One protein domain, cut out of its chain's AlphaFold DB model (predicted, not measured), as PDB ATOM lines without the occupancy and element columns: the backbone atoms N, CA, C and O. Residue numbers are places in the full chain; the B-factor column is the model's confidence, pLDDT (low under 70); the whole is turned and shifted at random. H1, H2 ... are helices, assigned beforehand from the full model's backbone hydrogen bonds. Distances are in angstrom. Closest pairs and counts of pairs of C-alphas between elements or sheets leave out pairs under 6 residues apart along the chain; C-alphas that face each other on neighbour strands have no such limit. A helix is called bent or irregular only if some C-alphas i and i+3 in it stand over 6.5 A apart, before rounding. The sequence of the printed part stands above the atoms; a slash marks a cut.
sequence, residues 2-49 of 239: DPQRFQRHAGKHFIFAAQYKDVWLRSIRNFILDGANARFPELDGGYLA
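AT A GLANCE: This is residues 2 to 49 of the 239 residues of the protein "Sulfotransferase" of Rubrobacteraceae bacterium (UniProt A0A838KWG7). One long helix, H2, makes most of the length of a rod, with a looping stretch at each end. Before H2 the printed part makes a wide loop holding the tiny helix H1, and after H2 a tail without a named element sticks out with residues 41 to 47 and bends back. The printed part has 48 residues, with two named helices, H1 then H2, and no named strand; its class is all helix. The whole is extended, with a radius of gyration of the C-alphas of 14.9 A and spans of 42 by 17 by 13 A.

HOW THE PARTS SIT: H1, residues 3 to 6, comes first, and a long link of 11 residues joins it to H2, residues 18 to 39. H1 and H2 are close but not clearly touching: their closest C-alphas, those of Phe 6 and Ala 18, are 6.2 A apart. The centres of the two helices are 17.2 A apart. Residues 26 to 35, which belong to H2, stand free. H1 is too short for any pair of O of residue i and N of residue i+4, and its one O i to N i+3 pair is within hydrogen-bond range; in H2, 15 of 18 O i to N i+4 pairs are within that range.

IN THESE COORDINATES: H1 begins at C-alpha 3 (33.602, -40.328, 14.940). H2 runs 31.4 A from C-alpha 18 (40.330, -45.512, 11.563) to C-alpha 39 (41.837, -14.219, 13.389). H2 is irregular: C-alphas 19 and 22 are 8.1 A apart.

THE WHOLE: The two C-alphas farthest apart, those of Gly 11 and Glu 42, are 42.3 A apart. The printed part, residues 2 to 49, has no cut. The mean pLDDT of the printed part is 84.5, and residues 2 to 10 are under 70.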
ATOM      1  N   ASP A   2      29.495 -38.762  13.533       61.09
ATOM      2  CA  ASP A   2      29.834 -39.514  14.747       61.09
ATOM      3  C   ASP A   2      31.177 -40.221  14.516       61.09
ATOM      4  O   ASP A   2      31.203 -41.180  13.737       61.09
ATOM      5  N   PRO A   3      32.275 -39.752  15.139       59.19
ATOM      6  CA  PRO A   3      33.602 -40.328  14.940       59.19
ATOM      7  C   PRO A   3      33.680 -41.819  15.284       59.19
ATOM      8  O   PRO A   3      34.393 -42.570  14.621       59.19
ATOM      9  N   GLN A   4      32.884 -42.295  16.249       60.97
ATOM     10  CA  GLN A   4      32.871 -43.710  16.627       60.97
ATOM     11  C   GLN A   4      32.297 -44.599  15.515       60.97
ATOM     12  O   GLN A   4      32.706 -45.747  15.358       60.97
ATOM     13  N   ARG A   5      31.414 -44.069  14.655       64.44
ATOM     14  CA  ARG A   5      30.924 -44.813  13.480       64.44
ATOM     15  C   ARG A   5      32.007 -45.033  12.427       64.44
ATOM     16  O   ARG A   5      31.877 -45.965  11.632       64.44
ATOM     17  N   PHE A   6      33.074 -44.236  12.420       67.31
ATOM     18  CA  PHE A   6      34.190 -44.431  11.492       67.31
ATOM     19  C   PHE A   6      35.029 -45.658  11.824       67.31
ATOM     20  O   PHE A   6      35.615 -46.236  10.918       67.31
ATOM     21  N   GLN A   7      34.984 -46.148  13.067       61.25
ATOM     22  CA  GLN A   7      35.618 -47.419  13.433       61.25
ATOM     23  C   GLN A   7      35.067 -48.602  12.623       61.25
ATOM     24  O   GLN A   7      35.778 -49.568  12.378       61.25
ATOM     25  N   ARG A   8      33.814 -48.512  12.155       61.84
ATOM     26  CA  ARG A   8      33.184 -49.535  11.302       61.84
ATOM     27  C   ARG A   8      33.577 -49.423   9.826       61.84
ATOM     28  O   ARG A   8      33.298 -50.333   9.054       61.84
ATOM     29  N   HIS A   9      34.190 -48.311   9.422       61.28
ATOM     30  CA  HIS A   9      34.560 -48.041   8.037       61.28
ATOM     31  C   HIS A   9      36.053 -48.344   7.845       61.28
ATOM     32  O   HIS A   9      36.908 -47.483   8.030       61.28
ATOM     33  N   ALA A  10      36.353 -49.587   7.458       58.38
ATOM     34  CA  ALA A  10      37.713 -50.079   7.192       58.38
ATOM     35  C   ALA A  10      38.187 -49.848   5.739       58.38
ATOM     36  O   ALA A  10      39.223 -50.364   5.314       58.38
ATOM     37  N   GLY A  11      37.413 -49.111   4.935       71.75
ATOM     38  CA  GLY A  11      37.763 -48.829   3.547       71.75
ATOM     39  C   GLY A  11      39.031 -47.981   3.473       71.75
ATOM     40  O   GLY A  11      39.028 -46.842   3.929       71.75
ATOM     41  N   LYS A  12      40.097 -48.505   2.855       71.06
ATOM     42  CA  LYS A  12      41.408 -47.833   2.749       71.06
ATOM     43  C   LYS A  12      41.360 -46.437   2.114       71.06
ATOM     44  O   LYS A  12      42.266 -45.647   2.336       71.06
ATOM     45  N   HIS A  13      40.317 -46.133   1.343       83.56
ATOM     46  CA  HIS A  13      40.134 -44.845   0.665       83.56
ATOM     47  C   HIS A  13      39.178 -43.890   1.394       83.56
ATOM     48  O   HIS A  13      38.936 -42.783   0.918       83.56
ATOM     49  N   PHE A  14      38.603 -44.296   2.529       85.56
ATOM     50  CA  PHE A  14      37.751 -43.416   3.316       85.56
ATOM     51  C   PHE A  14      38.607 -42.400   4.082       85.56
ATOM     52  O   PHE A  14      39.512 -42.780   4.819       85.56
ATOM     53  N   ILE A  15      38.310 -41.107   3.935       86.25
ATOM     54  CA  ILE A  15      39.137 -40.030   4.506       86.25
ATOM     55  C   ILE A  15      39.222 -40.075   6.039       86.25
ATOM     56  O   ILE A  15      40.253 -39.720   6.602       86.25
ATOM     57  N   PHE A  16      38.178 -40.573   6.711       86.88
ATOM     58  CA  PHE A  16      38.170 -40.788   8.162       86.88
ATOM     59  C   PHE A  16      38.403 -42.253   8.545       86.88
ATOM     60  O   PHE A  16      37.965 -42.690   9.609       86.88
ATOM     61  N   ALA A  17      39.058 -43.045   7.688       86.88
ATOM     62  CA  ALA A  17      39.387 -44.427   8.021       86.88
ATOM     63  C   ALA A  17      40.176 -44.485   9.336       86.88
ATOM     64  O   ALA A  17      41.107 -43.704   9.564       86.88
ATOM     65  N   ALA A  18      39.796 -45.423  10.206       85.19
ATOM     66  CA  ALA A  18      40.330 -45.512  11.563       85.19
ATOM     67  C   ALA A  18      41.854 -45.730  11.594       85.19
ATOM     68  O   ALA A  18      42.528 -45.191  12.465       85.19
ATOM     69  N   GLN A  19      42.412 -46.439  10.607       87.12
ATOM     70  CA  GLN A  19      43.861 -46.665  10.486       87.12
ATOM     71  C   GLN A  19      44.685 -45.393  10.215       87.12
ATOM     72  O   GLN A  19      45.894 -45.399  10.410       87.12
ATOM     73  N   TYR A  20      44.046 -44.311   9.756       90.25
ATOM     74  CA  TYR A  20      44.691 -43.022   9.484       90.25
ATOM     75  C   TYR A  20      44.244 -41.943  10.476       90.25
ATOM     76  O   TYR A  20      44.386 -40.753  10.195       90.25
ATOM     77  N   LYS A  21      43.703 -42.352  11.632       89.81
ATOM     78  CA  LYS A  21      43.135 -41.461  12.648       89.81
ATOM     79  C   LYS A  21      44.043 -40.317  13.053       89.81
ATOM     80  O   LYS A  21      43.636 -39.161  12.984       89.81
ATOM     81  N   ASP A  22      45.290 -40.632  13.358       91.81
ATOM     82  CA  ASP A  22      46.263 -39.630  13.784       91.81
ATOM     83  C   ASP A  22      46.555 -38.597  12.688       91.81
ATOM     84  O   ASP A  22      46.835 -37.436  12.985       91.81
ATOM     85  N   VAL A  23      46.461 -38.997  11.414       93.94
ATOM     86  CA  VAL A  23      46.692 -38.107  10.271       93.94
ATOM     87  C   VAL A  23      45.548 -37.109  10.146       93.94
ATOM     88  O   VAL A  23      45.789 -35.903  10.168       93.94
ATOM     89  N   TRP A  24      44.301 -37.583  10.053       92.81
ATOM     90  CA  TRP A  24      43.175 -36.670   9.860       92.81
ATOM     91  C   TRP A  24      42.859 -35.848  11.116       92.81
ATOM     92  O   TRP A  24      42.464 -34.692  10.975       92.81
ATOM     93  N   LEU A  25      43.101 -36.359  12.332       94.44
ATOM     94  CA  LEU A  25      42.994 -35.552  13.556       94.44
ATOM     95  C   LEU A  25      43.999 -34.403  13.561       94.44
ATOM     96  O   LEU A  25      43.627 -33.269  13.861       94.44
ATOM     97  N   ARG A  26      45.253 -34.665  13.172       96.38
ATOM     98  CA  ARG A  26      46.278 -33.621  13.049       96.38
ATOM     99  C   ARG A  26      45.884 -32.564  12.022       96.38
ATOM    100  O   ARG A  26      46.036 -31.378  12.288       96.38
ATOM    101  N   SER A  27      45.335 -32.973  10.878       96.50
ATOM    102  CA  SER A  27      44.842 -32.031   9.866       96.50
ATOM    103  C   SER A  27      43.697 -31.158  10.388       96.50
ATOM    104  O   SER A  27      43.707 -29.952  10.155       96.50
ATOM    105  N   ILE A  28      42.737 -31.735  11.122       94.94
ATOM    106  CA  ILE A  28      41.640 -30.978  11.750       94.94
ATOM    107  C   ILE A  28      42.193 -29.994  12.781       94.94
ATOM    108  O   ILE A  28      41.808 -28.827  12.779       94.94
ATOM    109  N   ARG A  29      43.112 -30.449  13.638       96.25
ATOM    110  CA  ARG A  29      43.756 -29.615  14.654       96.25
ATOM    111  C   ARG A  29      44.430 -28.400  14.022       96.25
ATOM    112  O   ARG A  29      44.140 -27.280  14.429       96.25
ATOM    113  N   ASN A  30      45.276 -28.616  13.017       97.31
ATOM    114  CA  ASN A  30      45.986 -27.533  12.338       97.31
ATOM    115  C   ASN A  30      45.005 -26.553  11.697       97.31
ATOM    116  O   ASN A  30      45.111 -25.358  11.927       97.31
ATOM    117  N   PHE A  31      43.978 -27.050  11.003       95.56
ATOM    118  CA  PHE A  31      42.956 -26.186  10.411       95.56
ATOM    119  C   PHE A  31      42.284 -25.263  11.443       95.56
ATOM    120  O   PHE A  31      42.070 -24.081  11.171       95.56
ATOM    121  N   ILE A  32      41.963 -25.786  12.632       93.62
ATOM    122  CA  ILE A  32      41.349 -24.993  13.704       93.62
ATOM    123  C   ILE A  32      42.344 -23.975  14.270       93.62
ATOM    124  O   ILE A  32      42.000 -22.800  14.384       93.62
ATOM    125  N   LEU A  33      43.563 -24.404  14.608       93.81
ATOM    126  CA  LEU A  33      44.574 -23.540  15.224       93.81
ATOM    127  C   LEU A  33      45.077 -22.457  14.263       93.81
ATOM    128  O   LEU A  33      45.168 -21.299  14.656       93.81
ATOM    129  N   ASP A  34      45.311 -22.787  12.995       95.38
ATOM    130  CA  ASP A  34      45.685 -21.817  11.960       95.38
ATOM    131  C   ASP A  34      44.559 -20.796  11.759       95.38
ATOM    132  O   ASP A  34      44.794 -19.589  11.681       95.38
ATOM    133  N   GLY A  35      43.308 -21.268  11.741       93.62
ATOM    134  CA  GLY A  35      42.134 -20.410  11.649       93.62
ATOM    135  C   GLY A  35      41.959 -19.481  12.853       93.62
ATOM    136  O   GLY A  35      41.503 -18.348  12.668       93.62
ATOM    137  N   ALA A  36      42.305 -19.948  14.055       92.56
ATOM    138  CA  ALA A  36      42.304 -19.158  15.280       92.56
ATOM    139  C   ALA A  36      43.421 -18.107  15.263       92.56
ATOM    140  O   ALA A  36      43.130 -16.921  15.394       92.56
ATOM    141  N   ASN A  37      44.663 -18.517  14.998       92.06
ATOM    142  CA  ASN A  37      45.832 -17.635  14.960       92.06
ATOM    143  C   ASN A  37      45.701 -16.540  13.896       92.06
ATOM    144  O   ASN A  37      46.066 -15.396  14.134       92.06
ATOM    145  N   ALA A  38      45.131 -16.862  12.731       94.88
ATOM    146  CA  ALA A  38      44.903 -15.874  11.679       94.88
ATOM    147  C   ALA A  38      43.851 -14.812  12.053       94.88
ATOM    148  O   ALA A  38      43.851 -13.729  11.476       94.88
ATOM    149  N   ARG A  39      42.923 -15.125  12.969       93.19
ATOM    150  CA  ARG A  39      41.837 -14.219  13.389       93.19
ATOM    151  C   ARG A  39      42.139 -13.466  14.675       93.19
ATOM    152  O   ARG A  39      41.621 -12.369  14.837       93.19
ATOM    153  N   PHE A  40      42.927 -14.069  15.556       93.38
ATOM    154  CA  PHE A  40      43.262 -13.547  16.877       93.38
ATOM    155  C   PHE A  40      44.784 -13.594  17.098       93.38
ATOM    156  O   PHE A  40      45.239 -14.253  18.035       93.38
ATOM    157  N   PRO A  41      45.594 -12.964  16.220       90.75
ATOM    158  CA  PRO A  41      47.054 -13.000  16.324       90.75
ATOM    159  C   PRO A  41      47.589 -12.369  17.620       90.75
ATOM    160  O   PRO A  41      48.709 -12.657  18.026       90.75
ATOM    161  N   GLU A  42      46.799 -11.514  18.269       90.88
ATOM    162  CA  GLU A  42      47.108 -10.844  19.532       90.88
ATOM    163  C   GLU A  42      46.797 -11.669  20.790       90.88
ATOM    164  O   GLU A  42      47.065 -11.211  21.902       90.88
ATOM    165  N   LEU A  43      46.201 -12.860  20.649       87.81
ATOM    166  CA  LEU A  43      45.865 -13.706  21.789       87.81
ATOM    167  C   LEU A  43      47.131 -14.359  22.363       87.81
ATOM    168  O   LEU A  43      47.523 -15.446  21.944       87.81
ATOM    169  N   ASP A  44      47.732 -13.717  23.362       81.00
ATOM    170  CA  ASP A  44      48.855 -14.257  24.131       81.00
ATOM    171  C   ASP A  44      48.422 -14.615  25.563       81.00
ATOM    172  O   ASP A  44      47.780 -13.822  26.254       81.00
ATOM    173  N   GLY A  45      48.718 -15.843  25.999       76.81
ATOM    174  CA  GLY A  45      48.435 -16.329  27.359       76.81
ATOM    175  C   GLY A  45      46.957 -16.372  27.794       76.81
ATOM    176  O   GLY A  45      46.687 -16.581  28.977       76.81
ATOM    177  N   GLY A  46      46.002 -16.166  26.879       85.56
ATOM    178  CA  GLY A  46      44.561 -16.102  27.156       85.56
ATOM    179  C   GLY A  46      43.761 -17.345  26.742       85.56
ATOM    180  O   GLY A  46      44.306 -18.374  26.350       85.56
ATOM    181  N   TYR A  47      42.431 -17.233  26.804       89.50
ATOM    182  CA  TYR A  47      41.504 -18.283  26.367       89.50
ATOM    183  C   TYR A  47      40.766 -17.870  25.096       89.50
ATOM    184  O   TYR A  47      40.227 -16.767  25.018       89.50
ATOM    185  N   LEU A  48      40.648 -18.798  24.145       92.00
ATOM    186  CA  LEU A  48      39.742 -18.664  23.009       92.00
ATOM    187  C   LEU A  48      38.467 -19.471  23.264       92.00
ATOM    188  O   LEU A  48      38.497 -20.700  23.314       92.00
ATOM    189  N   ALA A  49      37.333 -18.786  23.398       91.44
ATOM    190  CA  ALA A  49      36.029 -19.431  23.513       91.44
ATOM    191  C   ALA A  49      35.375 -19.571  22.132       91.44
ATOM    192  O   ALA A  49      35.047 -18.578  21.481       91.44
TER     193      ALA A  49